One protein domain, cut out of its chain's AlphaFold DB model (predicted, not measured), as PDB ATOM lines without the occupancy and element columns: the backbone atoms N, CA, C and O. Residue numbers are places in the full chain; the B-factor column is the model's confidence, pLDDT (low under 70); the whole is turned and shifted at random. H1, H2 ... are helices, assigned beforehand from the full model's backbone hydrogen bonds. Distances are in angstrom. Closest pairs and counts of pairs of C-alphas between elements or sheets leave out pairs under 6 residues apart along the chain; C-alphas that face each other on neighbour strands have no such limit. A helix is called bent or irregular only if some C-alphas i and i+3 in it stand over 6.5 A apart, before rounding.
ATOM      1  N   THR A 165      27.737  23.972 -19.161       50.94
ATOM      2  CA  THR A 165      26.822  23.524 -20.217       50.94
ATOM      3  C   THR A 165      25.341  23.703 -19.856       50.94
ATOM      4  O   THR A 165      24.513  23.827 -20.750       50.94
ATOM      5  N   GLN A 166      24.997  23.831 -18.567       55.75
ATOM      6  CA  GLN A 166      23.636  24.133 -18.091       55.75
ATOM      7  C   GLN A 166      23.400  25.626 -17.810       55.75
ATOM      8  O   GLN A 166      22.356  26.008 -17.278       55.75
ATOM      9  N   ARG A 167      24.341  26.510 -18.175       55.78
ATOM     10  CA  ARG A 167      24.152  27.970 -18.047       55.78
ATOM     11  C   ARG A 167      22.942  28.483 -18.821       55.78
ATOM     12  O   ARG A 167      22.331  29.458 -18.395       55.78
ATOM     13  N   GLU A 168      22.620  27.843 -19.938       55.72
ATOM     14  CA  GLU A 168      21.518  28.243 -20.816       55.72
ATOM     15  C   GLU A 168      20.171  27.645 -20.386       55.72
ATOM     16  O   GLU A 168      19.126  28.168 -20.752       55.72
ATOM     17  N   THR A 169      20.169  26.587 -19.568       58.22
ATOM     18  CA  THR A 169      18.938  25.891 -19.160       58.22
ATOM     19  C   THR A 169      18.334  26.418 -17.858       58.22
ATOM     20  O   THR A 169      17.199  26.078 -17.535       58.22
ATOM     21  N   LYS A 170      19.058  27.262 -17.108       66.88
ATOM     22  CA  LYS A 170      18.607  27.849 -15.831       66.88
ATOM     23  C   LYS A 170      18.607  29.377 -15.875       66.88
ATOM     24  O   LYS A 170      19.260  30.031 -15.061       66.88
ATOM     25  N   GLN A 171      17.880  29.923 -16.850       64.81
ATOM     26  CA  GLN A 171      17.712  31.362 -17.069       64.81
ATOM     27  C   GLN A 171      17.296  32.090 -15.776       64.81
ATOM     28  O   GLN A 171      17.958  33.049 -15.386       64.81
ATOM     29  N   ASP A 172      16.313  31.561 -15.045       66.88
ATOM     30  CA  ASP A 172      15.790  32.179 -13.816       66.88
ATOM     31  C   ASP A 172      16.849  32.282 -12.704       66.88
ATOM     32  O   ASP A 172      17.012  33.328 -12.080       66.88
ATOM     33  N   PHE A 173      17.645  31.225 -12.499       70.62
ATOM     34  CA  PHE A 173      18.734  31.242 -11.513       70.62
ATOM     35  C   PHE A 173      19.857  32.196 -11.929       70.62
ATOM     36  O   PHE A 173      20.463  32.859 -11.086       70.62
ATOM     37  N   ARG A 174      20.147  32.283 -13.233       65.81
ATOM     38  CA  ARG A 174      21.105  33.256 -13.762       65.81
ATOM     39  C   ARG A 174      20.616  34.674 -13.491       65.81
ATOM     40  O   ARG A 174      21.413  35.489 -13.046       65.81
ATOM     41  N   GLU A 175      19.346  34.970 -13.731       71.12
ATOM     42  CA  GLU A 175      18.766  36.291 -13.485       71.12
ATOM     43  C   GLU A 175      18.764  36.643 -11.994       71.12
ATOM     44  O   GLU A 175      19.226  37.726 -11.629       71.12
ATOM     45  N   GLU A 176      18.375  35.711 -11.122       75.75
ATOM     46  CA  GLU A 176      18.435  35.885  -9.668       75.75
ATOM     47  C   GLU A 176      19.874  36.144  -9.193       75.75
ATOM     48  O   GLU A 176      20.150  37.136  -8.511       75.75
ATOM     49  N   LEU A 177      20.827  35.306  -9.612       71.12
ATOM     50  CA  LEU A 177      22.230  35.427  -9.227       71.12
ATOM     51  C   LEU A 177      22.859  36.720  -9.764       71.12
ATOM     52  O   LEU A 177      23.590  37.388  -9.033       71.12
ATOM     53  N   MET A 178      22.569  37.098 -11.012       73.75
ATOM     54  CA  MET A 178      23.016  38.368 -11.592       73.75
ATOM     55  C   MET A 178      22.412  39.547 -10.824       73.75
ATOM     56  O   MET A 178      23.142  40.468 -10.464       73.75
ATOM     57  N   SER A 179      21.124  39.495 -10.477       75.75
ATOM     58  CA  SER A 179      20.485  40.546  -9.680       75.75
ATOM     59  C   SER A 179      21.156  40.710  -8.311       75.75
ATOM     60  O   SER A 179      21.356  41.836  -7.864       75.75
ATOM     61  N   TYR A 180      21.591  39.608  -7.685       74.75
ATOM     62  CA  TYR A 180      22.273  39.592  -6.390       74.75
ATOM     63  C   TYR A 180      23.764  39.984  -6.458       74.75
ATOM     64  O   TYR A 180      24.296  40.614  -5.537       74.75
ATOM     65  N   ILE A 181      24.485  39.602  -7.517       71.12
ATOM     66  CA  ILE A 181      25.903  39.953  -7.710       71.12
ATOM     67  C   ILE A 181      26.046  41.435  -8.067       71.12
ATOM     68  O   ILE A 181      26.911  42.109  -7.506       71.12
ATOM     69  N   PHE A 182      25.180  41.948  -8.944       77.44
ATOM     70  CA  PHE A 182      25.234  43.321  -9.451       77.44
ATOM     71  C   PHE A 182      24.456  44.333  -8.597       77.44
ATOM     72  O   PHE A 182      24.261  45.471  -9.022       77.44
ATOM     73  N   GLN A 183      24.053  43.970  -7.373       82.25
ATOM     74  CA  GLN A 183      23.490  44.948  -6.442       82.25
ATOM     75  C   GLN A 183      24.497  46.091  -6.201       82.25
ATOM     76  O   GLN A 183      25.647  45.808  -5.837       82.25
ATOM     77  N   PRO A 184      24.083  47.369  -6.344       80.75
ATOM     78  CA  PRO A 184      24.984  48.517  -6.249       80.75
ATOM     79  C   PRO A 184      25.814  48.528  -4.966       80.75
ATOM     80  O   PRO A 184      27.028  48.706  -5.018       80.75
ATOM     81  N   ASP A 185      25.201  48.231  -3.820       80.44
ATOM     82  CA  ASP A 185      25.900  48.214  -2.533       80.44
ATOM     83  C   ASP A 185      27.000  47.154  -2.477       80.44
ATOM     84  O   ASP A 185      28.071  47.374  -1.910       80.44
ATOM     85  N   ARG A 186      26.772  45.995  -3.097       78.25
ATOM     86  CA  ARG A 186      27.744  44.902  -3.123       78.25
ATOM     87  C   ARG A 186      28.922  45.224  -4.032       78.25
ATOM     88  O   ARG A 186      30.065  45.019  -3.619       78.25
ATOM     89  N   LEU A 187      28.648  45.775  -5.214       79.88
ATOM     90  CA  LEU A 187      29.671  46.267  -6.135       79.88
ATOM     91  C   LEU A 187      30.506  47.375  -5.487       79.88
ATOM     92  O   LEU A 187      31.732  47.334  -5.546       79.88
ATOM     93  N   MET A 188      29.864  48.307  -4.780       81.12
ATOM     94  CA  MET A 188      30.549  49.381  -4.061       81.12
ATOM     95  C   MET A 188      31.405  48.859  -2.901       81.12
ATOM     96  O   MET A 188      32.511  49.357  -2.692       81.12
ATOM     97  N   ARG A 189      30.953  47.835  -2.161       80.62
ATOM     98  CA  ARG A 189      31.782  47.177  -1.134       80.62
ATOM     99  C   ARG A 189      33.014  46.507  -1.735       80.62
ATOM    100  O   ARG A 189      34.105  46.706  -1.215       80.62
ATOM    101  N   LEU A 190      32.854  45.746  -2.819       78.25
ATOM    102  CA  LEU A 190      33.967  45.064  -3.489       78.25
ATOM    103  C   LEU A 190      34.953  46.065  -4.105       78.25
ATOM    104  O   LEU A 190      36.158  45.920  -3.925       78.25
ATOM    105  N   SER A 191      34.441  47.114  -4.753       83.25
ATOM    106  CA  SER A 191      35.242  48.222  -5.283       83.25
ATOM    107  C   SER A 191      36.115  48.848  -4.201       83.25
ATOM    108  O   SER A 191      37.317  48.996  -4.397       83.25
ATOM    109  N   ARG A 192      35.546  49.128  -3.024       85.62
ATOM    110  CA  ARG A 192      36.297  49.668  -1.883       85.62
ATOM    111  C   ARG A 192      37.289  48.662  -1.300       85.62
ATOM    112  O   ARG A 192      38.409  49.043  -0.987       85.62
ATOM    113  N   GLN A 193      36.894  47.397  -1.155       85.94
ATOM    114  CA  GLN A 193      37.729  46.350  -0.557       85.94
ATOM    115  C   GLN A 193      38.970  46.033  -1.400       85.94
ATOM    116  O   GLN A 193      40.037  45.784  -0.847       85.94
ATOM    117  N   PHE A 194      38.828  46.042  -2.726       84.00
ATOM    118  CA  PHE A 194      39.897  45.696  -3.664       84.00
ATOM    119  C   PHE A 194      40.472  46.912  -4.406       84.00
ATOM    120  O   PHE A 194      41.272  46.742  -5.320       84.00
ATOM    121  N   ASN A 195      40.075  48.129  -4.017       86.88
ATOM    122  CA  ASN A 195      40.452  49.397  -4.649       86.88
ATOM    123  C   ASN A 195      40.270  49.395  -6.183       86.88
ATOM    124  O   ASN A 195      41.138  49.835  -6.935       86.88
ATOM    125  N   LEU A 196      39.140  48.854  -6.646       83.88
ATOM    126  CA  LEU A 196      38.800  48.755  -8.064       83.88
ATOM    127  C   LEU A 196      38.023  49.996  -8.503       83.88
ATOM    128  O   LEU A 196      36.949  50.275  -7.959       83.88
ATOM    129  N   ASP A 197      38.499  50.684  -9.539       83.19
ATOM    130  CA  ASP A 197      37.691  51.680 -10.241       83.19
ATOM    131  C   ASP A 197      36.779  50.986 -11.255       83.19
ATOM    132  O   ASP A 197      37.155  50.733 -12.401       83.19
ATOM    133  N   LEU A 198      35.554  50.677 -10.828       73.62
ATOM    134  CA  LEU A 198      34.567  49.994 -11.667       73.62
ATOM    135  C   LEU A 198      34.248  50.762 -12.961       73.62
ATOM    136  O   LEU A 198      33.838  50.139 -13.937       73.62
ATOM    137  N   LYS A 199      34.490  52.083 -13.022       73.69
ATOM    138  CA  LYS A 199      34.285  52.874 -14.248       73.69
ATOM    139  C   LYS A 199      35.213  52.446 -15.383       73.69
ATOM    140  O   LYS A 199      34.821  52.543 -16.540       73.69
ATOM    141  N   THR A 200      36.401  51.934 -15.064       71.06
ATOM    142  CA  THR A 200      37.366  51.449 -16.069       71.06
ATOM    143  C   THR A 200      36.936  50.145 -16.745       71.06
ATOM    144  O   THR A 200      37.443  49.823 -17.814       71.06
ATOM    145  N   TYR A 201      35.971  49.428 -16.159       66.00
ATOM    146  CA  TYR A 201      35.453  48.147 -16.651       66.00
ATOM    147  C   TYR A 201      34.076  48.257 -17.323       66.00
ATOM    148  O   TYR A 201      33.618  47.297 -17.937       66.00
ATOM    149  N   LEU A 202      33.417  49.417 -17.231       60.19
ATOM    150  CA  LEU A 202      32.136  49.701 -17.892       60.19
ATOM    151  C   LEU A 202      32.301  50.207 -19.337       60.19
ATOM    152  O   LEU A 202      31.310  50.418 -20.022       60.19
ATOM    153  N   SER A 203      33.535  50.400 -19.813       52.88
ATOM    154  CA  SER A 203      33.852  50.920 -21.153       52.88
ATOM    155  C   SER A 203      33.783  49.883 -22.286       52.88
ATOM    156  O   SER A 203      34.046  50.234 -23.434       52.88
ATOM    157  N   PHE A 204      33.436  48.628 -21.987       49.03
ATOM    158  CA  PHE A 204      33.379  47.524 -22.959       49.03
ATOM    159  C   PHE A 204      32.013  46.814 -23.030       49.03
ATOM    160  O   PHE A 204      31.950  45.662 -23.459       49.03
ATOM    161  N   ILE A 205      30.929  47.480 -22.617       43.06
ATOM    162  CA  ILE A 205      29.543  47.031 -22.848       43.06
ATOM    163  C   ILE A 205      28.905  47.986 -23.849       43.06
ATOM    164  O   ILE A 205      28.495  47.507 -24.927       43.06
TER     165      ILE A 205
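What this domain is: This is residues 165 to 205 of the 205 residues of an uncharacterized protein of viral metagenome (UniProt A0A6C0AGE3). Three helices follow one another end to end in an open hook with no packed core: H1 makes a long arm, H2 continues from it at a corner, and H3 turns off beyond H2. The printed part has 41 residues, with helices H1, H2 and H3 in that order and no named strand: all helix. It is loose, with a radius of gyration of the C-alphas of 13.0 A, and elongated, spanning 35 by 22 by 15 A.

Where its parts are: H1, residues 171 to 181, begins at C-alpha 171 (17.712, 31.362, -17.069) and measures 15.1 A. H2, residues 184 to 194, measures 15.4 A. H3, residues 198 to 204, measures 11.6 A and ends at C-alpha 204 (33.379, 47.524, -22.959); it is only just irregular, with C-alphas 201 and 204 6.7 A apart.

How they stand to each other: H1 and H2 are close but not clearly touching; their closest C-alphas, of Ile 181 and Leu 187, are 7.5 A apart. They run the same way at a steep tilt of 58 degrees. H2 and H3 are close but not clearly touching, with closest C-alphas Ser 191 and Leu 198 at 6.7 A, and only just about perpendicular at 72 degrees. H1 and H3 are apart. Every O i to N i+4 pair is within hydrogen-bond range in H1 and H2; in H3 1 of 3 is, beside 2 of 4 O i to N i+3 pairs.

The domain as a whole: The C-alphas farthest apart, of Thr 169 and Asn 195, are 35.0 A apart. The printed part has no cut, and both links are tight. Residues 165 to 172, 174 and 201 to 205 have pLDDT under 70.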